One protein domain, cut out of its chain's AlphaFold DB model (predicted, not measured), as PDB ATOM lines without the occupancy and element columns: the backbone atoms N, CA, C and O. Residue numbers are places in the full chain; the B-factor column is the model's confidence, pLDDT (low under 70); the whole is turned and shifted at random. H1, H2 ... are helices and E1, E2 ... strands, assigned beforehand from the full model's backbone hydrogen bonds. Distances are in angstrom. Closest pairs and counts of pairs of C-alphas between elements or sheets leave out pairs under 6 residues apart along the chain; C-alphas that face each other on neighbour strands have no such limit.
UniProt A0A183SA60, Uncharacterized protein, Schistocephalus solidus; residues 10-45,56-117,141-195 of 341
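AT A GLANCE: This is residues 10 to 45, 56 to 117 and 141 to 195 of the 341 residues of an uncharacterized protein of Schistocephalus solidus (UniProt A0A183SA60). A parallel four-stranded sheet, E1 to E4, is the middle slab of three layers: H1 and H4 cover one face and the long H6 runs along the other. H3 packs on H1 and H4, while the short H2 and H5 lie at opposite ends of the longest axis. The printed part has 153 residues, with six named helices and four named strands in the order E1 H1 H2 E2 H3 E3 H4 E4 H5 H6; the sheet's order is E1 E2 E3 E4 and the class is mixed. It is compact, with a radius of gyration of the C-alphas of 16.4 A, and elongated, spanning 54 by 31 by 28 A.

HOW THE PARTS SIT: The sheet begins with E1, residues 10 to 14, an edge strand parallel to E2, residues 58 to 64, with N 13 and O 62 2.8 A apart. E2 is parallel to E3, residues 86 to 92, with N 88 and O 61 2.8 A apart. E3 is parallel to the other edge strand, E4, residues 143 to 148, with N 144 and O 87 2.8 A apart. H1, residues 17 to 26, is on the sheet at a height of 8.4 A, over E1 and only just over E2, where 3 of its C-alphas fall. H2, residues 37 to 41, is not on the sheet. H3, residues 72 to 81, only grazes the sheet with residues 78 to 81; E2, H3 and E3 form a strand-helix-strand unit, parallel neighbour strands with a helix between, whose crossover is right-handed. H3 touches H1 at a steep tilt of 62 degrees, closest at the C-alphas of Leu 26 and Ile 81, 6.4 A. H4, residues 100 to 116, is on the same face as H1, over E3 and E4, at a height of 10.8 A. With residues 109 to 114 alone it touches H3, closest at the C-alphas of Ala 79 and Arg 114, 5.1 A. H5, residues 159 to 164, is not on the sheet. H6, residues 169 to 193, is on the opposite face, over E2 and E3, at a height of 9.2 A. In the six helices every O i to N i+4 pair is within hydrogen-bond range.

IN THESE COORDINATES: E1 begins at C-alpha 10, (-10.917, -19.075, -32.389). E3 is 20.3 A long and H4 24.4 A. H6, 36.0 A long, ends at C-alpha 193, (-11.864, -1.373, -32.625).

THE WHOLE: Residues 46 to 55 and 118 to 140 are not printed; the C-alpha gaps are 19.6 A and 14.7 A. No link printed whole is long. Mean pLDDT of the printed part is 76.3, with low-confidence residues including 26 to 45 and 190 to 195.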
ATOM      1  N   TYR A  10     -12.292 -18.731 -32.735       85.38
ATOM      2  CA  TYR A  10     -10.917 -19.075 -32.389       85.38
ATOM      3  C   TYR A  10     -10.698 -20.556 -32.646       85.38
ATOM      4  O   TYR A  10     -11.503 -21.378 -32.207       85.38
ATOM      5  N   LEU A  11      -9.610 -20.901 -33.327       87.44
ATOM      6  CA  LEU A  11      -9.219 -22.296 -33.505       87.44
ATOM      7  C   LEU A  11      -8.027 -22.608 -32.605       87.44
ATOM      8  O   LEU A  11      -7.076 -21.828 -32.520       87.44
ATOM      9  N   VAL A  12      -8.094 -23.754 -31.932       91.31
ATOM     10  CA  VAL A  12      -7.046 -24.232 -31.033       91.31
ATOM     11  C   VAL A  12      -6.513 -25.552 -31.567       91.31
ATOM     12  O   VAL A  12      -7.264 -26.510 -31.734       91.31
ATOM     13  N   GLY A  13      -5.213 -25.590 -31.832       90.88
ATOM     14  CA  GLY A  13      -4.486 -26.776 -32.258       90.88
ATOM     15  C   GLY A  13      -3.509 -27.232 -31.181       90.88
ATOM     16  O   GLY A  13      -2.915 -26.419 -30.473       90.88
ATOM     17  N   PHE A  14      -3.310 -28.544 -31.094       92.06
ATOM     18  CA  PHE A  14      -2.302 -29.183 -30.254       92.06
ATOM     19  C   PHE A  14      -1.411 -30.135 -31.067       92.06
ATOM     20  O   PHE A  14      -1.892 -30.995 -31.815       92.06
ATOM     21  N   GLY A  15      -0.094 -29.989 -30.930       88.25
ATOM     22  CA  GLY A  15       0.899 -30.811 -31.612       88.25
ATOM     23  C   GLY A  15       0.751 -30.757 -33.133       88.25
ATOM     24  O   GLY A  15       0.718 -29.682 -33.735       88.25
ATOM     25  N   ILE A  16       0.630 -31.932 -33.758       84.38
ATOM     26  CA  ILE A  16       0.543 -32.087 -35.220       84.38
ATOM     27  C   ILE A  16      -0.755 -31.535 -35.826       84.38
ATOM     28  O   ILE A  16      -0.854 -31.370 -37.039       84.38
ATOM     29  N   THR A  17      -1.755 -31.224 -35.000       87.12
ATOM     30  CA  THR A  17      -2.987 -30.590 -35.487       87.12
ATOM     31  C   THR A  17      -2.790 -29.102 -35.774       87.12
ATOM     32  O   THR A  17      -3.546 -28.546 -36.564       87.12
ATOM     33  N   CYS A  18      -1.750 -28.459 -35.219       86.50
ATOM     34  CA  CYS A  18      -1.501 -27.038 -35.464       86.50
ATOM     35  C   CYS A  18      -1.204 -26.753 -36.947       86.50
ATOM     36  O   CYS A  18      -1.888 -25.900 -37.512       86.50
ATOM     37  N   PRO A  19      -0.274 -27.464 -37.626       78.69
ATOM     38  CA  PRO A  19      -0.036 -27.254 -39.055       78.69
ATOM     39  C   PRO A  19      -1.273 -27.525 -39.920       78.69
ATOM     40  O   PRO A  19      -1.548 -26.757 -40.835       78.69
ATOM     41  N   LEU A  20      -2.066 -28.555 -39.598       80.06
ATOM     42  CA  LEU A  20      -3.313 -28.858 -40.315       80.06
ATOM     43  C   LEU A  20      -4.336 -27.724 -40.181       80.06
ATOM     44  O   LEU A  20      -4.920 -27.292 -41.172       80.06
ATOM     45  N   MET A  21      -4.513 -27.210 -38.964       83.62
ATOM     46  CA  MET A  21      -5.382 -26.071 -38.669       83.62
ATOM     47  C   MET A  21      -4.916 -24.801 -39.390       83.62
ATOM     48  O   MET A  21      -5.736 -24.086 -39.954       83.62
ATOM     49  N   ILE A  22      -3.608 -24.538 -39.414       77.94
ATOM     50  CA  ILE A  22      -2.980 -23.434 -40.155       77.94
ATOM     51  C   ILE A  22      -3.283 -23.565 -41.657       77.94
ATOM     52  O   ILE A  22      -3.763 -22.619 -42.282       77.94
ATOM     53  N   THR A  23      -3.075 -24.743 -42.250       74.62
ATOM     54  CA  THR A  23      -3.390 -24.982 -43.668       74.62
ATOM     55  C   THR A  23      -4.881 -24.808 -43.960       74.62
ATOM     56  O   THR A  23      -5.236 -24.170 -44.950       74.62
ATOM     57  N   ALA A  24      -5.756 -25.311 -43.089       72.38
ATOM     58  CA  ALA A  24      -7.198 -25.136 -43.215       72.38
ATOM     59  C   ALA A  24      -7.618 -23.661 -43.101       72.38
ATOM     60  O   ALA A  24      -8.458 -23.196 -43.871       72.38
ATOM     61  N   ALA A  25      -6.992 -22.907 -42.192       70.62
ATOM     62  CA  ALA A  25      -7.259 -21.489 -41.997       70.62
ATOM     63  C   ALA A  25      -6.877 -20.637 -43.224       70.62
ATOM     64  O   ALA A  25      -7.520 -19.629 -43.501       70.62
ATOM     65  N   LEU A  26      -5.874 -21.053 -44.004       66.56
ATOM     66  CA  LEU A  26      -5.502 -20.370 -45.250       66.56
ATOM     67  C   LEU A  26      -6.493 -20.538 -46.394       66.56
ATOM     68  O   LEU A  26      -6.573 -19.667 -47.264       66.56
ATOM     69  N   GLN A  27      -7.226 -21.648 -46.421       64.44
ATOM     70  CA  GLN A  27      -8.206 -21.918 -47.477       64.44
ATOM     71  C   GLN A  27      -9.432 -20.987 -47.378       64.44
ATOM     72  O   GLN A  27     -10.304 -21.008 -48.243       64.44
ATOM     73  N   LEU A  28      -9.451 -20.113 -46.369       56.00
ATOM     74  CA  LEU A  28     -10.461 -19.112 -46.068       56.00
ATOM     75  C   LEU A  28      -9.925 -17.715 -46.438       56.00
ATOM     76  O   LEU A  28      -9.056 -17.189 -45.736       56.00
ATOM     77  N   PRO A  29     -10.363 -17.052 -47.520       50.12
ATOM     78  CA  PRO A  29     -11.136 -17.490 -48.675       50.12
ATOM     79  C   PRO A  29     -10.277 -17.283 -49.942       50.12
ATOM     80  O   PRO A  29     -10.235 -16.195 -50.509       50.12
ATOM     81  N   ALA A  30      -9.508 -18.290 -50.359       40.50
ATOM     82  CA  ALA A  30      -8.700 -18.200 -51.589       40.50
ATOM     83  C   ALA A  30      -9.316 -18.968 -52.769       40.50
ATOM     84  O   ALA A  30      -8.742 -19.001 -53.852       40.50
ATOM     85  N   SER A  31     -10.466 -19.610 -52.571       37.62
ATOM     86  CA  SER A  31     -11.012 -20.544 -53.542       37.62
ATOM     87  C   SER A  31     -12.484 -20.265 -53.794       37.62
ATOM     88  O   SER A  31     -13.307 -20.359 -52.889       37.62
ATOM     89  N   TYR A  32     -12.793 -20.002 -55.062       37.31
ATOM     90  CA  TYR A  32     -14.124 -20.040 -55.669       37.31
ATOM     91  C   TYR A  32     -14.855 -21.387 -55.479       37.31
ATOM     92  O   TYR A  32     -15.997 -21.527 -55.909       37.31
ATOM     93  N   ASN A  33     -14.234 -22.390 -54.838       39.88
ATOM     94  CA  ASN A  33     -14.873 -23.667 -54.575       39.88
ATOM     95  C   ASN A  33     -15.559 -23.726 -53.212       39.88
ATOM     96  O   ASN A  33     -14.987 -23.549 -52.137       39.88
ATOM     97  N   ASN A  34     -16.825 -24.092 -53.331       44.41
ATOM     98  CA  ASN A  34     -17.904 -24.183 -52.368       44.41
ATOM     99  C   ASN A  34     -17.711 -25.151 -51.174       44.41
ATOM    100  O   ASN A  34     -18.720 -25.597 -50.634       44.41
ATOM    101  N   TYR A  35     -16.484 -25.450 -50.732       46.31
ATOM    102  CA  TYR A  35     -16.185 -26.471 -49.706       46.31
ATOM    103  C   TYR A  35     -15.241 -26.009 -48.577       46.31
ATOM    104  O   TYR A  35     -14.725 -26.834 -47.828       46.31
ATOM    105  N   GLY A  36     -14.979 -24.704 -48.445       54.22
ATOM    106  CA  GLY A  36     -14.076 -24.179 -47.414       54.22
ATOM    107  C   GLY A  36     -14.567 -24.411 -45.976       54.22
ATOM    108  O   GLY A  36     -15.771 -24.511 -45.730       54.22
ATOM    109  N   LEU A  37     -13.627 -24.424 -45.017       55.78
ATOM    110  CA  LEU A  37     -13.855 -24.560 -43.564       55.78
ATOM    111  C   LEU A  37     -14.934 -23.588 -43.028       55.78
ATOM    112  O   LEU A  37     -15.593 -23.874 -42.036       55.78
ATOM    113  N   GLU A  38     -15.160 -22.475 -43.728       54.78
ATOM    114  CA  GLU A  38     -16.213 -21.495 -43.472       54.78
ATOM    115  C   GLU A  38     -17.602 -22.122 -43.544       54.78
ATOM    116  O   GLU A  38     -18.434 -21.870 -42.684       54.78
ATOM    117  N   LYS A  39     -17.869 -22.981 -44.534       52.16
ATOM    118  CA  LYS A  39     -19.185 -23.613 -44.654       52.16
ATOM    119  C   LYS A  39     -19.442 -24.623 -43.548       52.16
ATOM    120  O   LYS A  39     -20.560 -24.695 -43.049       52.16
ATOM    121  N   VAL A  40     -18.401 -25.354 -43.152       57.19
ATOM    122  CA  VAL A  40     -18.460 -26.328 -42.056       57.19
ATOM    123  C   VAL A  40     -18.675 -25.622 -40.718       57.19
ATOM    124  O   VAL A  40     -19.533 -26.032 -39.945       57.19
ATOM    125  N   LEU A  41     -17.932 -24.544 -40.448       55.97
ATOM    126  CA  LEU A  41     -17.979 -23.847 -39.159       55.97
ATOM    127  C   LEU A  41     -19.157 -22.875 -39.033       55.97
ATOM    128  O   LEU A  41     -19.704 -22.733 -37.944       55.97
ATOM    129  N   CYS A  42     -19.582 -22.238 -40.124       52.81
ATOM    130  CA  CYS A  42     -20.746 -21.350 -40.134       52.81
ATOM    131  C   CYS A  42     -22.065 -22.084 -40.436       52.81
ATOM    132  O   CYS A  42     -23.086 -21.424 -40.615       52.81
ATOM    133  N   GLY A  43     -22.061 -23.422 -40.542       46.62
ATOM    134  CA  GLY A  43     -23.268 -24.218 -40.803       46.62
ATOM    135  C   GLY A  43     -23.957 -23.899 -42.136       46.62
ATOM    136  O   GLY A  43     -25.163 -24.100 -42.268       46.62
ATOM    137  N   ARG A  44     -23.222 -23.375 -43.129       51.19
ATOM    138  CA  ARG A  44     -23.798 -22.988 -44.425       51.19
ATOM    139  C   ARG A  44     -24.176 -24.244 -45.204       51.19
ATOM    140  O   ARG A  44     -23.313 -24.931 -45.751       51.19
ATOM    141  N   GLN A  45     -25.476 -24.522 -45.271       40.72
ATOM    142  CA  GLN A  45     -26.044 -25.561 -46.122       40.72
ATOM    143  C   GLN A  45     -25.641 -25.302 -47.584       40.72
ATOM    144  O   GLN A  45     -25.757 -24.186 -48.092       40.72
ATOM    145  N   PRO A  56     -13.687 -10.798 -41.271       53.09
ATOM    146  CA  PRO A  56     -12.947 -11.989 -40.871       53.09
ATOM    147  C   PRO A  56     -13.623 -12.618 -39.646       53.09
ATOM    148  O   PRO A  56     -13.567 -12.091 -38.539       53.09
ATOM    149  N   TRP A  57     -14.294 -13.748 -39.854       61.69
ATOM    150  CA  TRP A  57     -14.948 -14.515 -38.793       61.69
ATOM    151  C   TRP A  57     -13.930 -15.260 -37.917       61.69
ATOM    152  O   TRP A  57     -14.176 -15.491 -36.735       61.69
ATOM    153  N   LEU A  58     -12.755 -15.579 -38.468       74.06
ATOM    154  CA  LEU A  58     -11.628 -16.145 -37.735       74.06
ATOM    155  C   LEU A  58     -10.815 -15.028 -37.067       74.06
ATOM    156  O   LEU A  58     -10.069 -14.305 -37.723       74.06
ATOM    157  N   SER A  59     -10.945 -14.901 -35.749       78.00
ATOM    158  CA  SER A  59     -10.277 -13.854 -34.965       78.00
ATOM    159  C   SER A  59      -8.876 -14.241 -34.505       78.00
ATOM    160  O   SER A  59      -8.007 -13.377 -34.392       78.00
ATOM    161  N   GLY A  60      -8.624 -15.529 -34.265       84.00
ATOM    162  CA  GLY A  60      -7.286 -15.965 -33.897       84.00
ATOM    163  C   GLY A  60      -7.067 -17.469 -33.926       84.00
ATOM    164  O   GLY A  60      -8.001 -18.267 -33.842       84.00
ATOM    165  N   LEU A  61      -5.794 -17.837 -34.018       88.44
ATOM    166  CA  LEU A  61      -5.303 -19.206 -33.929       88.44
ATOM    167  C   LEU A  61      -4.442 -19.368 -32.677       88.44
ATOM    168  O   LEU A  61      -3.591 -18.527 -32.395       88.44
ATOM    169  N   ILE A  62      -4.635 -20.466 -31.952       92.44
ATOM    170  CA  ILE A  62      -3.840 -20.827 -30.775       92.44
ATOM    171  C   ILE A  62      -3.193 -22.183 -31.042       92.44
ATOM    172  O   ILE A  62      -3.877 -23.189 -31.196       92.44
ATOM    173  N   CYS A  63      -1.868 -22.217 -31.090       90.69
ATOM    174  CA  CYS A  63      -1.082 -23.398 -31.417       90.69
ATOM    175  C   CYS A  63      -0.264 -23.833 -30.199       90.69
ATOM    176  O   CYS A  63       0.591 -23.088 -29.719       90.69
ATOM    177  N   LEU A  64      -0.504 -25.054 -29.724       92.62
ATOM    178  CA  LEU A  64       0.108 -25.620 -28.524       92.62
ATOM    179  C   LEU A  64       1.067 -26.747 -28.890       92.62
ATOM    180  O   LEU A  64       0.672 -27.701 -29.554       92.62
ATOM    181  N   GLY A  65       2.323 -26.667 -28.454       88.38
ATOM    182  CA  GLY A  65       3.306 -27.733 -28.674       88.38
ATOM    183  C   GLY A  65       3.561 -28.032 -30.155       88.38
ATOM    184  O   GLY A  65       3.853 -29.173 -30.515       88.38
ATOM    185  N   MET A  66       3.395 -27.035 -31.031       86.31
ATOM    186  CA  MET A  66       3.536 -27.214 -32.475       86.31
ATOM    187  C   MET A  66       4.953 -27.704 -32.834       86.31
ATOM    188  O   MET A  66       5.928 -27.104 -32.377       86.31
ATOM    189  N   PRO A  67       5.092 -28.733 -33.692       83.31
ATOM    190  CA  PRO A  67       6.373 -29.095 -34.289       83.31
ATOM    191  C   PRO A  67       6.931 -27.930 -35.110       83.31
ATOM    192  O   PRO A  67       6.271 -27.442 -36.027       83.31
ATOM    193  N   LEU A  68       8.147 -27.487 -34.798       80.12
ATOM    194  CA  LEU A  68       8.780 -26.341 -35.465       80.12
ATOM    195  C   LEU A  68       9.667 -26.738 -36.644       80.12
ATOM    196  O   LEU A  68      10.223 -25.876 -37.324       80.12
ATOM    197  N   THR A  69       9.757 -28.031 -36.936       73.00
ATOM    198  CA  THR A  69      10.350 -28.568 -38.164       73.00
ATOM    199  C   THR A  69       9.389 -28.387 -39.341       73.00
ATOM    200  O   THR A  69       8.974 -29.358 -39.975       73.00
ATOM    201  N   LEU A  70       8.972 -27.145 -39.600       67.69
ATOM    202  CA  LEU A  70       8.110 -26.826 -40.731       67.69
ATOM    203  C   LEU A  70       8.965 -26.548 -41.976       67.69
ATOM    204  O   LEU A  70       9.926 -25.777 -41.899       67.69
ATOM    205  N   PRO A  71       8.632 -27.135 -43.137       68.00
ATOM    206  CA  PRO A  71       9.289 -26.785 -44.392       68.00
ATOM    207  C   PRO A  71       8.998 -25.324 -44.782       68.00
ATOM    208  O   PRO A  71       7.963 -24.765 -44.423       68.00
ATOM    209  N   ALA A  72       9.904 -24.702 -45.547       68.38
ATOM    210  CA  ALA A  72       9.885 -23.260 -45.836       68.38
ATOM    211  C   ALA A  72       8.548 -22.743 -46.407       68.38
ATOM    212  O   ALA A  72       8.089 -21.671 -46.020       68.38
ATOM    213  N   HIS A  73       7.879 -23.533 -47.249       68.00
ATOM    214  CA  HIS A  73       6.565 -23.181 -47.797       68.00
ATOM    215  C   HIS A  73       5.487 -23.026 -46.707       68.00
ATOM    216  O   HIS A  73       4.640 -22.143 -46.802       68.00
ATOM    217  N   GLN A  74       5.529 -23.826 -45.633       69.94
ATOM    218  CA  GLN A  74       4.583 -23.709 -44.515       69.94
ATOM    219  C   GLN A  74       4.861 -22.491 -43.626       69.94
ATOM    220  O   GLN A  74       3.954 -21.966 -42.980       69.94
ATOM    221  N   LEU A  75       6.101 -22.008 -43.607       72.44
ATOM    222  CA  LEU A  75       6.466 -20.795 -42.887       72.44
ATOM    223  C   LEU A  75       5.939 -19.536 -43.590       72.44
ATOM    224  O   LEU A  75       5.454 -18.616 -42.933       72.44
ATOM    225  N   GLU A  76       6.001 -19.502 -44.921       71.12
ATOM    226  CA  GLU A  76       5.412 -18.420 -45.724       71.12
ATOM    227  C   GLU A  76       3.889 -18.396 -45.590       71.12
ATOM    228  O   GLU A  76       3.290 -17.338 -45.393       71.12
ATOM    229  N   VAL A  77       3.282 -19.583 -45.584       68.88
ATOM    230  CA  VAL A  77       1.880 -19.822 -45.221       68.88
ATOM    231  C   VAL A  77       1.546 -19.218 -43.854       68.88
ATOM    232  O   VAL A  77       0.597 -18.444 -43.738       68.88
ATOM    233  N   LEU A  78       2.347 -19.497 -42.825       70.88
ATOM    234  CA  LEU A  78       2.114 -18.973 -41.479       70.88
ATOM    235  C   LEU A  78       2.261 -17.448 -41.407       70.88
ATOM    236  O   LEU A  78       1.475 -16.771 -40.742       70.88
ATOM    237  N   ALA A  79       3.240 -16.896 -42.127       70.38
ATOM    238  CA  ALA A  79       3.426 -15.456 -42.248       70.38
ATOM    239  C   ALA A  79       2.232 -14.777 -42.940       70.38
ATOM    240  O   ALA A  79       1.856 -13.670 -42.552       70.38
ATOM    241  N   ALA A  80       1.623 -15.440 -43.929       68.25
ATOM    242  CA  ALA A  80       0.422 -14.964 -44.606       68.25
ATOM    243  C   ALA A  80      -0.818 -15.010 -43.696       68.25
ATOM    244  O   ALA A  80      -1.577 -14.040 -43.670       68.25
ATOM    245  N   ILE A  81      -0.997 -16.075 -42.899       67.94
ATOM    246  CA  ILE A  81      -2.092 -16.168 -41.911       67.94
ATOM    247  C   ILE A  81      -1.991 -15.080 -40.854       67.94
ATOM    248  O   ILE A  81      -2.999 -14.461 -40.527       67.94
ATOM    249  N   GLY A  82      -0.785 -14.804 -40.352       60.50
ATOM    250  CA  GLY A  82      -0.558 -13.738 -39.375       60.50
ATOM    251  C   GLY A  82      -0.904 -12.336 -39.893       60.50
ATOM    252  O   GLY A  82      -0.707 -11.371 -39.169       60.50
ATOM    253  N   ARG A  83      -1.358 -12.180 -41.145       63.81
ATOM    254  CA  ARG A  83      -1.949 -10.942 -41.684       63.81
ATOM    255  C   ARG A  83      -3.469 -10.991 -41.840       63.81
ATOM    256  O   ARG A  83      -4.045 -10.014 -42.300       63.81
ATOM    257  N   ARG A  84      -4.104 -12.121 -41.536       65.56
ATOM    258  CA  ARG A  84      -5.553 -12.346 -41.652       65.56
ATOM    259  C   ARG A  84      -6.217 -12.617 -40.306       65.56
ATOM    260  O   ARG A  84      -7.402 -12.347 -40.160       65.56
ATOM    261  N   CYS A  85      -5.472 -13.164 -39.352       73.88
ATOM    262  CA  CYS A  85      -5.912 -13.365 -37.980       73.88
ATOM    263  C   CYS A  85      -4.710 -13.320 -37.032       73.88
ATOM    264  O   CYS A  85      -3.568 -13.554 -37.442       73.88
ATOM    265  N   SER A  86      -4.965 -13.055 -35.755       82.62
ATOM    266  CA  SER A  86      -3.917 -13.107 -34.735       82.62
ATOM    267  C   SER A  86      -3.470 -14.555 -34.500       82.62
ATOM    268  O   SER A  86      -4.249 -15.496 -34.675       82.62
ATOM    269  N   LEU A  87      -2.221 -14.761 -34.089       85.25
ATOM    270  CA  LEU A  87      -1.655 -16.093 -33.867       85.25
ATOM    271  C   LEU A  87      -0.894 -16.140 -32.540       85.25
ATOM    272  O   LEU A  87       0.020 -15.349 -32.324       85.25
ATOM    273  N   LEU A  88      -1.240 -17.102 -31.683       89.56
ATOM    274  CA  LEU A  88      -0.519 -17.439 -30.457       89.56
ATOM    275  C   LEU A  88       0.182 -18.790 -30.619       89.56
ATOM    276  O   LEU A  88      -0.467 -19.808 -30.850       89.56
ATOM    277  N   LEU A  89       1.503 -18.806 -30.460       88.69
ATOM    278  CA  LEU A  89       2.338 -20.008 -30.487       88.69
ATOM    279  C   LEU A  89       2.905 -20.272 -29.088       88.69
ATOM    280  O   LEU A  89       3.641 -19.448 -28.550       88.69
ATOM    281  N   LEU A  90       2.570 -21.428 -28.517       90.94
ATOM    282  CA  LEU A  90       3.019 -21.892 -27.203       90.94
ATOM    283  C   LEU A  90       3.896 -23.129 -27.396       90.94
ATOM    284  O   LEU A  90       3.402 -24.173 -27.824       90.94
ATOM    285  N   VAL A  91       5.194 -23.023 -27.105       89.56
ATOM    286  CA  VAL A  91       6.166 -24.093 -27.394       89.56
ATOM    287  C   VAL A  91       7.024 -24.400 -26.172       89.56
ATOM    288  O   VAL A  91       7.483 -23.493 -25.484       89.56
ATOM    289  N   GLY A  92       7.249 -25.688 -25.908       89.00
ATOM    290  CA  GLY A  92       8.165 -26.150 -24.870       89.00
ATOM    291  C   GLY A  92       9.621 -26.090 -25.331       89.00
ATOM    292  O   GLY A  92       9.966 -26.594 -26.398       89.00
ATOM    293  N   ASP A  93      10.478 -25.503 -24.507       86.38
ATOM    294  CA  ASP A  93      11.908 -25.309 -24.766       86.38
ATOM    295  C   ASP A  93      12.696 -26.624 -24.920       86.38
ATOM    296  O   ASP A  93      13.674 -26.706 -25.659       86.38
ATOM    297  N   CYS A  94      12.236 -27.688 -24.257       85.38
ATOM    298  CA  CYS A  94      12.799 -29.036 -24.339       85.38
ATOM    299  C   CYS A  94      11.981 -29.951 -25.264       85.38
ATOM    300  O   CYS A  94      12.003 -31.179 -25.129       85.38
ATOM    301  N   SER A  95      11.214 -29.379 -26.193       85.50
ATOM    302  CA  SER A  95      10.468 -30.153 -27.177       85.50
ATOM    303  C   SER A  95      11.407 -30.918 -28.111       85.50
ATOM    304  O   SER A  95      12.266 -30.349 -28.779       85.50
ATOM    305  N   ARG A  96      11.172 -32.229 -28.245       83.25
ATOM    306  CA  ARG A  96      11.851 -33.076 -29.243       83.25
ATOM    307  C   ARG A  96      11.483 -32.732 -30.692       83.25
ATOM    308  O   ARG A  96      12.105 -33.241 -31.614       83.25
ATOM    309  N   PHE A  97      10.448 -31.916 -30.890       79.94
ATOM    310  CA  PHE A  97       9.955 -31.482 -32.199       79.94
ATOM    311  C   PHE A  97      10.340 -30.028 -32.518       79.94
ATOM    312  O   PHE A  97       9.715 -29.387 -33.362       79.94
ATOM    313  N   GLY A  98      11.353 -29.506 -31.824       72.88
ATOM    314  CA  GLY A  98      11.884 -28.156 -31.977       72.88
ATOM    315  C   GLY A  98      12.049 -27.499 -30.613       72.88
ATOM    316  O   GLY A  98      11.068 -26.996 -30.067       72.88
ATOM    317  N   GLY A  99      13.264 -27.545 -30.067       73.12
ATOM    318  CA  GLY A  99      13.593 -26.996 -28.754       73.12
ATOM    319  C   GLY A  99      14.025 -25.533 -28.836       73.12
ATOM    320  O   GLY A  99      13.783 -24.858 -29.835       73.12
ATOM    321  N   ALA A 100      14.703 -25.043 -27.797       75.06
ATOM    322  CA  ALA A 100      15.166 -23.656 -27.634       75.06
ATOM    323  C   ALA A 100      15.694 -22.989 -28.915       75.06
ATOM    324  O   ALA A 100      15.394 -21.837 -29.257       75.06
ATOM    325  N   HIS A 101      16.538 -23.730 -29.623       79.62
ATOM    326  CA  HIS A 101      17.298 -23.225 -30.744       79.62
ATOM    327  C   HIS A 101      16.476 -23.236 -32.037       79.62
ATOM    328  O   HIS A 101      16.483 -22.250 -32.780       79.62
ATOM    329  N   GLU A 102      15.699 -24.296 -32.277       83.06
ATOM    330  CA  GLU A 102      14.739 -24.355 -33.383       83.06
ATOM    331  C   GLU A 102      13.644 -23.307 -33.206       83.06
ATOM    332  O   GLU A 102      13.287 -22.644 -34.172       83.06
ATOM    333  N   VAL A 103      13.179 -23.092 -31.975       77.94
ATOM    334  CA  VAL A 103      12.235 -22.032 -31.610       77.94
ATOM    335  C   VAL A 103      12.751 -20.656 -32.016       77.94
ATOM    336  O   VAL A 103      12.054 -19.893 -32.688       77.94
ATOM    337  N   SER A 104      13.991 -20.347 -31.642       80.00
ATOM    338  CA  SER A 104      14.602 -19.054 -31.950       80.00
ATOM    339  C   SER A 104      14.768 -18.865 -33.461       80.00
ATOM    340  O   SER A 104      14.396 -17.826 -34.004       80.00
ATOM    341  N   ARG A 105      15.248 -19.895 -34.172       82.94
ATOM    342  CA  ARG A 105      15.367 -19.867 -35.640       82.94
ATOM    343  C   ARG A 105      14.017 -19.730 -36.329       82.94
ATOM    344  O   ARG A 105      13.891 -18.964 -37.285       82.94
ATOM    345  N   PHE A 106      13.016 -20.459 -35.852       82.88
ATOM    346  CA  PHE A 106      11.660 -20.425 -36.379       82.88
ATOM    347  C   PHE A 106      11.062 -19.025 -36.254       82.88
ATOM    348  O   PHE A 106      10.535 -18.491 -37.229       82.88
ATOM    349  N   ARG A 107      11.227 -18.393 -35.086       77.88
ATOM    350  CA  ARG A 107      10.807 -17.011 -34.838       77.88
ATOM    351  C   ARG A 107      11.430 -16.042 -35.837       77.88
ATOM    352  O   ARG A 107      10.700 -15.305 -36.496       77.88
ATOM    353  N   GLU A 108      12.755 -16.042 -35.962       80.44
ATOM    354  CA  GLU A 108      13.445 -15.126 -36.880       80.44
ATOM    355  C   GLU A 108      13.026 -15.365 -38.331       80.44
ATOM    356  O   GLU A 108      12.782 -14.420 -39.083       80.44
ATOM    357  N   SER A 109      12.845 -16.631 -38.710       81.12
ATOM    358  CA  SER A 109      12.391 -16.995 -40.050       81.12
ATOM    359  C   SER A 109      10.959 -16.507 -40.311       81.12
ATOM    360  O   SER A 109      10.680 -15.991 -41.395       81.12
ATOM    361  N   LEU A 110      10.062 -16.603 -39.324       77.50
ATOM    362  CA  LEU A 110       8.683 -16.114 -39.413       77.50
ATOM    363  C   LEU A 110       8.628 -14.584 -39.516       77.50
ATOM    364  O   LEU A 110       7.891 -14.042 -40.340       77.50
ATOM    365  N   ILE A 111       9.448 -13.879 -38.730       76.06
ATOM    366  CA  ILE A 111       9.590 -12.417 -38.810       76.06
ATOM    367  C   ILE A 111      10.113 -12.016 -40.194       76.06
ATOM    368  O   ILE A 111       9.553 -11.124 -40.834       76.06
ATOM    369  N   ALA A 112      11.148 -12.695 -40.689       77.62
ATOM    370  CA  ALA A 112      11.704 -12.445 -42.015       77.62
ATOM    371  C   ALA A 112      10.681 -12.720 -43.130       77.62
ATOM    372  O   ALA A 112      10.588 -11.938 -44.075       77.62
ATOM    373  N   ALA A 113       9.887 -13.787 -43.018       75.50
ATOM    374  CA  ALA A 113       8.818 -14.100 -43.966       75.50
ATOM    375  C   ALA A 113       7.716 -13.022 -43.968       75.50
ATOM    376  O   ALA A 113       7.285 -12.590 -45.039       75.50
ATOM    377  N   ARG A 114       7.324 -12.499 -42.793       71.00
ATOM    378  CA  ARG A 114       6.370 -11.372 -42.697       71.00
ATOM    379  C   ARG A 114       6.914 -10.081 -43.309       71.00
ATOM    380  O   ARG A 114       6.133  -9.326 -43.881       71.00
ATOM    381  N   ARG A 115       8.223  -9.831 -43.212       73.25
ATOM    382  CA  ARG A 115       8.872  -8.671 -43.853       73.25
ATOM    383  C   ARG A 115       8.987  -8.817 -45.369       73.25
ATOM    384  O   ARG A 115       8.895  -7.822 -46.072       73.25
ATOM    385  N   ARG A 116       9.221 -10.038 -45.860       71.12
ATOM    386  CA  ARG A 116       9.397 -10.319 -47.293       71.12
ATOM    387  C   ARG A 116       8.097 -10.312 -48.073       71.12
ATOM    388  O   ARG A 116       8.103  -9.905 -49.228       71.12
ATOM    389  N   ALA A 117       7.007 -10.808 -47.492       61.91
ATOM    390  CA  ALA A 117       5.780 -10.859 -48.265       61.91
ATOM    391  C   ALA A 117       5.222  -9.433 -48.481       61.91
ATOM    392  O   ALA A 117       5.251  -8.634 -47.538       61.91
ATOM    393  N   PHE A 141      -2.607  -7.548 -37.123       62.41
ATOM    394  CA  PHE A 141      -2.811  -8.842 -36.484       62.41
ATOM    395  C   PHE A 141      -1.593  -9.218 -35.643       62.41
ATOM    396  O   PHE A 141      -0.445  -9.232 -36.119       62.41
ATOM    397  N   ASP A 142      -1.874  -9.534 -34.380       70.88
ATOM    398  CA  ASP A 142      -0.859  -9.772 -33.370       70.88
ATOM    399  C   ASP A 142      -0.298 -11.195 -33.482       70.88
ATOM    400  O   ASP A 142      -1.030 -12.175 -33.642       70.88
ATOM    401  N   LEU A 143       1.027 -11.298 -33.409       74.56
ATOM    402  CA  LEU A 143       1.746 -12.565 -33.406       74.56
ATOM    403  C   LEU A 143       2.440 -12.701 -32.058       74.56
ATOM    404  O   LEU A 143       3.483 -12.089 -31.819       74.56
ATOM    405  N   GLN A 144       1.882 -13.553 -31.209       82.75
ATOM    406  CA  GLN A 144       2.412 -13.835 -29.888       82.75
ATOM    407  C   GLN A 144       3.145 -15.172 -29.894       82.75
ATOM    408  O   GLN A 144       2.653 -16.183 -30.394       82.75
ATOM    409  N   PHE A 145       4.341 -15.172 -29.318       82.00
ATOM    410  CA  PHE A 145       5.175 -16.358 -29.199       82.00
ATOM    411  C   PHE A 145       5.627 -16.499 -27.748       82.00
ATOM    412  O   PHE A 145       6.283 -15.596 -27.223       82.00
ATOM    413  N   LEU A 146       5.291 -17.620 -27.110       87.44
ATOM    414  CA  LEU A 146       5.667 -17.920 -25.733       87.44
ATOM    415  C   LEU A 146       6.428 -19.247 -25.666       87.44
ATOM    416  O   LEU A 146       5.958 -20.288 -26.131       87.44
ATOM    417  N   ILE A 147       7.605 -19.179 -25.048       87.00
ATOM    418  CA  ILE A 147       8.492 -20.317 -24.819       87.00
ATOM    419  C   ILE A 147       8.353 -20.746 -23.366       87.00
ATOM    420  O   ILE A 147       8.633 -19.963 -22.455       87.00
ATOM    421  N   VAL A 148       7.949 -21.992 -23.150       88.75
ATOM    422  CA  VAL A 148       7.876 -22.595 -21.822       88.75
ATOM    423  C   VAL A 148       9.193 -23.306 -21.544       88.75
ATOM    424  O   VAL A 148       9.455 -24.400 -22.048       88.75
ATOM    425  N   GLY A 149      10.033 -22.655 -20.746       87.31
ATOM    426  CA  GLY A 149      11.332 -23.183 -20.354       87.31
ATOM    427  C   GLY A 149      11.228 -24.560 -19.689       87.31
ATOM    428  O   GLY A 149      10.361 -24.791 -18.848       87.31
ATOM    429  N   GLY A 150      12.107 -25.489 -20.072       85.25
ATOM    430  CA  GLY A 150      12.177 -26.828 -19.479       85.25
ATOM    431  C   GLY A 150      10.929 -27.706 -19.636       85.25
ATOM    432  O   GLY A 150      10.833 -28.740 -18.963       85.25
ATOM    433  N   ALA A 151       9.984 -27.305 -20.491       88.56
ATOM    434  CA  ALA A 151       8.813 -28.091 -20.843       88.56
ATOM    435  C   ALA A 151       9.030 -28.876 -22.141       88.56
ATOM    436  O   ALA A 151       9.730 -28.424 -23.050       88.56
ATOM    437  N   ASP A 152       8.421 -30.057 -22.228       90.19
ATOM    438  CA  ASP A 152       8.461 -30.906 -23.415       90.19
ATOM    439  C   ASP A 152       7.448 -30.464 -24.495       90.19
ATOM    440  O   ASP A 152       6.749 -29.457 -24.383       90.19
ATOM    441  N   HIS A 153       7.360 -31.238 -25.574       87.00
ATOM    442  CA  HIS A 153       6.417 -31.032 -26.679       87.00
ATOM    443  C   HIS A 153       4.930 -31.106 -26.282       87.00
ATOM    444  O   HIS A 153       4.082 -30.686 -27.063       87.00
ATOM    445  N   LEU A 154       4.605 -31.633 -25.097       90.62
ATOM    446  CA  LEU A 154       3.251 -31.634 -24.538       90.62
ATOM    447  C   LEU A 154       3.054 -30.495 -23.525       90.62
ATOM    448  O   LEU A 154       2.052 -30.483 -22.819       90.62
ATOM    449  N   LEU A 155       4.009 -29.559 -23.447       89.50
ATOM    450  CA  LEU A 155       4.065 -28.480 -22.458       89.50
ATOM    451  C   LEU A 155       4.134 -28.996 -21.009       89.50
ATOM    452  O   LEU A 155       3.795 -28.281 -20.065       89.50
ATOM    453  N   ARG A 156       4.622 -30.230 -20.818       91.75
ATOM    454  CA  ARG A 156       4.851 -30.800 -19.489       91.75
ATOM    455  C   ARG A 156       6.233 -30.420 -19.003       91.75
ATOM    456  O   ARG A 156       7.238 -30.674 -19.668       91.75
ATOM    457  N   LEU A 157       6.279 -29.840 -17.819       90.06
ATOM    458  CA  LEU A 157       7.486 -29.455 -17.129       90.06
ATOM    459  C   LEU A 157       8.187 -30.693 -16.573       90.06
ATOM    460  O   LEU A 157       7.597 -31.497 -15.847       90.06
ATOM    461  N   HIS A 158       9.475 -30.835 -16.876       88.62
ATOM    462  CA  HIS A 158      10.260 -31.916 -16.296       88.62
ATOM    463  C   HIS A 158      10.432 -31.708 -14.780       88.62
ATOM    464  O   HIS A 158      10.645 -30.586 -14.315       88.62
ATOM    465  N   THR A 159      10.387 -32.786 -13.990       87.25
ATOM    466  CA  THR A 159      10.452 -32.712 -12.515       87.25
ATOM    467  C   THR A 159      11.741 -32.066 -12.009       87.25
ATOM    468  O   THR A 159      11.714 -31.322 -11.027       87.25
ATOM    469  N   SER A 160      12.868 -32.297 -12.688       87.12
ATOM    470  CA  SER A 160      14.132 -31.626 -12.361       87.12
ATOM    471  C   SER A 160      14.067 -30.115 -12.603       87.12
ATOM    472  O   SER A 160      14.561 -29.353 -11.774       87.12
ATOM    473  N   THR A 161      13.414 -29.668 -13.680       86.25
ATOM    474  CA  THR A 161      13.199 -28.244 -13.977       86.25
ATOM    475  C   THR A 161      12.264 -27.610 -12.956       86.25
ATOM    476  O   THR A 161      12.583 -26.556 -12.412       86.25
ATOM    477  N   ALA A 162      11.150 -28.279 -12.641       85.81
ATOM    478  CA  ALA A 162      10.186 -27.834 -11.639       85.81
ATOM    479  C   ALA A 162      10.868 -27.552 -10.293       85.81
ATOM    480  O   ALA A 162      10.719 -26.467  -9.732       85.81
ATOM    481  N   ARG A 163      11.710 -28.489  -9.831       85.12
ATOM    482  CA  ARG A 163      12.518 -28.319  -8.613       85.12
ATOM    483  C   ARG A 163      13.534 -27.191  -8.744       85.12
ATOM    484  O   ARG A 163      13.623 -26.353  -7.856       85.12
ATOM    485  N   ARG A 164      14.287 -27.151  -9.848       86.88
ATOM    486  CA  ARG A 164      15.325 -26.135 -10.077       86.88
ATOM    487  C   ARG A 164      14.759 -24.715 -10.061       86.88
ATOM    488  O   ARG A 164      15.447 -23.800  -9.623       86.88
ATOM    489  N   TRP A 165      13.540 -24.529 -10.559       84.38
ATOM    490  CA  TRP A 165      12.891 -23.221 -10.667       84.38
ATOM    491  C   TRP A 165      11.840 -22.971  -9.588       84.38
ATOM    492  O   TRP A 165      11.141 -21.966  -9.659       84.38
ATOM    493  N   SER A 166      11.731 -23.855  -8.590       89.31
ATOM    494  CA  SER A 166      10.741 -23.749  -7.509       89.31
ATOM    495  C   SER A 166       9.320 -23.480  -8.027       89.31
ATOM    496  O   SER A 166       8.581 -22.656  -7.489       89.31
ATOM    497  N   THR A 167       8.953 -24.169  -9.110       87.69
ATOM    498  CA  THR A 167       7.661 -24.036  -9.792       87.69
ATOM    499  C   THR A 167       6.987 -25.400  -9.943       87.69
ATOM    500  O   THR A 167       7.572 -26.444  -9.655       87.69
ATOM    501  N   THR A 168       5.731 -25.408 -10.375       90.50
ATOM    502  CA  THR A 168       4.918 -26.622 -10.523       90.50
ATOM    503  C   THR A 168       4.262 -26.667 -11.898       90.50
ATOM    504  O   THR A 168       4.093 -25.631 -12.541       90.50
ATOM    505  N   GLN A 169       3.843 -27.860 -12.336       92.25
ATOM    506  CA  GLN A 169       3.052 -27.995 -13.564       92.25
ATOM    507  C   GLN A 169       1.788 -27.128 -13.499       92.25
ATOM    508  O   GLN A 169       1.511 -26.395 -14.436       92.25
ATOM    509  N   ALA A 170       1.086 -27.124 -12.361       91.31
ATOM    510  CA  ALA A 170      -0.125 -26.327 -12.177       91.31
ATOM    511  C   ALA A 170       0.118 -24.814 -12.349       91.31
ATOM    512  O   ALA A 170      -0.718 -24.114 -12.916       91.31
ATOM    513  N   ALA A 171       1.269 -24.303 -11.898       87.19
ATOM    514  CA  ALA A 171       1.637 -22.901 -12.100       87.19
ATOM    515  C   ALA A 171       1.903 -22.581 -13.581       87.19
ATOM    516  O   ALA A 171       1.490 -21.527 -14.069       87.19
ATOM    517  N   VAL A 172       2.551 -23.500 -14.305       88.94
ATOM    518  CA  VAL A 172       2.760 -23.386 -15.756       88.94
ATOM    519  C   VAL A 172       1.427 -23.446 -16.503       88.94
ATOM    520  O   VAL A 172       1.163 -22.584 -17.337       88.94
ATOM    521  N   ASP A 173       0.550 -24.391 -16.168       90.94
ATOM    522  CA  ASP A 173      -0.774 -24.525 -16.787       90.94
ATOM    523  C   ASP A 173      -1.618 -23.262 -16.571       90.94
ATOM    524  O   ASP A 173      -2.228 -22.743 -17.508       90.94
ATOM    525  N   TYR A 174      -1.599 -22.709 -15.354       89.44
ATOM    526  CA  TYR A 174      -2.263 -21.444 -15.051       89.44
ATOM    527  C   TYR A 174      -1.717 -20.298 -15.914       89.44
ATOM    528  O   TYR A 174      -2.491 -19.540 -16.500       89.44
ATOM    529  N   ALA A 175      -0.395 -20.195 -16.048       87.75
ATOM    530  CA  ALA A 175       0.233 -19.197 -16.904       87.75
ATOM    531  C   ALA A 175      -0.153 -19.342 -18.385       87.75
ATOM    532  O   ALA A 175      -0.419 -18.337 -19.048       87.75
ATOM    533  N   LEU A 176      -0.235 -20.575 -18.895       90.19
ATOM    534  CA  LEU A 176      -0.691 -20.854 -20.259       90.19
ATOM    535  C   LEU A 176      -2.138 -20.392 -20.467       90.19
ATOM    536  O   LEU A 176      -2.433 -19.716 -21.454       90.19
ATOM    537  N   ILE A 177      -3.027 -20.683 -19.513       91.75
ATOM    538  CA  ILE A 177      -4.425 -20.226 -19.546       91.75
ATOM    539  C   ILE A 177      -4.496 -18.693 -19.532       91.75
ATOM    540  O   ILE A 177      -5.265 -18.106 -20.295       91.75
ATOM    541  N   VAL A 178      -3.695 -18.030 -18.693       89.81
ATOM    542  CA  VAL A 178      -3.625 -16.560 -18.646       89.81
ATOM    543  C   VAL A 178      -3.149 -15.992 -19.985       89.81
ATOM    544  O   VAL A 178      -3.758 -15.048 -20.489       89.81
ATOM    545  N   ALA A 179      -2.135 -16.592 -20.613       88.62
ATOM    546  CA  ALA A 179      -1.661 -16.178 -21.934       88.62
ATOM    547  C   ALA A 179      -2.756 -16.314 -23.008       88.62
ATOM    548  O   ALA A 179      -2.998 -15.370 -23.760       88.62
ATOM    549  N   MET A 180      -3.479 -17.438 -23.034       90.88
ATOM    550  CA  MET A 180      -4.610 -17.638 -23.952       90.88
ATOM    551  C   MET A 180      -5.731 -16.616 -23.719       90.88
ATOM    552  O   MET A 180      -6.271 -16.063 -24.675       90.88
ATOM    553  N   ARG A 181      -6.077 -16.331 -22.456       89.31
ATOM    554  CA  ARG A 181      -7.100 -15.328 -22.108       89.31
ATOM    555  C   ARG A 181      -6.698 -13.931 -22.564       89.31
ATOM    556  O   ARG A 181      -7.513 -13.237 -23.170       89.31
ATOM    557  N   ASN A 182      -5.448 -13.546 -22.317       87.62
ATOM    558  CA  ASN A 182      -4.907 -12.262 -22.755       87.62
ATOM    559  C   ASN A 182      -4.926 -12.152 -24.281       87.62
ATOM    560  O   ASN A 182      -5.353 -11.133 -24.816       87.62
ATOM    561  N   PHE A 183      -4.548 -13.220 -24.985       87.94
ATOM    562  CA  PHE A 183      -4.625 -13.275 -26.440       87.94
ATOM    563  C   PHE A 183      -6.059 -13.093 -26.955       87.94
ATOM    564  O   PHE A 183      -6.296 -12.255 -27.823       87.94
ATOM    565  N   VAL A 184      -7.036 -13.814 -26.393       86.50
ATOM    566  CA  VAL A 184      -8.454 -13.662 -26.767       86.50
ATOM    567  C   VAL A 184      -8.938 -12.236 -26.512       86.50
ATOM    568  O   VAL A 184      -9.620 -11.668 -27.365       86.50
ATOM    569  N   TYR A 185      -8.564 -11.635 -25.381       84.19
ATOM    570  CA  TYR A 185      -8.900 -10.248 -25.058       84.19
ATOM    571  C   TYR A 185      -8.334  -9.263 -26.091       84.19
ATOM    572  O   TYR A 185      -9.077  -8.431 -26.613       84.19
ATOM    573  N   VAL A 186      -7.057  -9.407 -26.461       80.75
ATOM    574  CA  VAL A 186      -6.425  -8.599 -27.517       80.75
ATOM    575  C   VAL A 186      -7.157  -8.778 -28.847       80.75
ATOM    576  O   VAL A 186      -7.525  -7.791 -29.478       80.75
ATOM    577  N   CYS A 187      -7.454 -10.015 -29.247       79.50
ATOM    578  CA  CYS A 187      -8.180 -10.294 -30.489       79.50
ATOM    579  C   CYS A 187      -9.582  -9.673 -30.502       79.50
ATOM    580  O   CYS A 187     -10.006  -9.143 -31.525       79.50
ATOM    581  N   ARG A 188     -10.300  -9.713 -29.370       77.31
ATOM    582  CA  ARG A 188     -11.610  -9.062 -29.236       77.31
ATOM    583  C   ARG A 188     -11.497  -7.555 -29.399       77.31
ATOM    584  O   ARG A 188     -12.298  -6.981 -30.124       77.31
ATOM    585  N   ASN A 189     -10.493  -6.928 -28.794       71.94
ATOM    586  CA  ASN A 189     -10.284  -5.486 -28.926       71.94
ATOM    587  C   ASN A 189      -9.893  -5.087 -30.352       71.94
ATOM    588  O   ASN A 189     -10.385  -4.079 -30.846       71.94
ATOM    589  N   LEU A 190      -9.075  -5.892 -31.038       69.44
ATOM    590  CA  LEU A 190      -8.737  -5.678 -32.450       69.44
ATOM    591  C   LEU A 190      -9.959  -5.857 -33.367       69.44
ATOM    592  O   LEU A 190     -10.121  -5.123 -34.335       69.44
ATOM    593  N   SER A 191     -10.839  -6.809 -33.051       63.09
ATOM    594  CA  SER A 191     -12.090  -7.028 -33.783       63.09
ATOM    595  C   SER A 191     -13.101  -5.894 -33.547       63.09
ATOM    596  O   SER A 191     -13.684  -5.385 -34.501       63.09
ATOM    597  N   MET A 192     -13.252  -5.442 -32.297       57.91
ATOM    598  CA  MET A 192     -14.183  -4.378 -31.896       57.91
ATOM    599  C   MET A 192     -13.714  -2.978 -32.309       57.91
ATOM    600  O   MET A 192     -14.519  -2.201 -32.806       57.91
ATOM    601  N   GLY A 193     -12.422  -2.661 -32.187       51.53
ATOM    602  CA  GLY A 193     -11.864  -1.373 -32.625       51.53
ATOM    603  C   GLY A 193     -11.962  -1.140 -34.138       51.53
ATOM    604  O   GLY A 193     -11.932  -0.002 -34.594       51.53
ATOM    605  N   ASN A 194     -12.144  -2.210 -34.917       48.75
ATOM    606  CA  ASN A 194     -12.399  -2.143 -36.356       48.75
ATOM    607  C   ASN A 194     -13.894  -2.001 -36.708       48.75
ATOM    608  O   ASN A 194     -14.222  -1.870 -37.884       48.75
ATOM    609  N   CYS A 195     -14.802  -2.046 -35.725       43.44
ATOM    610  CA  CYS A 195     -16.241  -1.847 -35.936       43.44
ATOM    611  C   CYS A 195     -16.609  -0.357 -36.029       43.44
ATOM    612  O   CYS A 195     -17.503   0.003 -36.787       43.44
TER     613      CYS A 195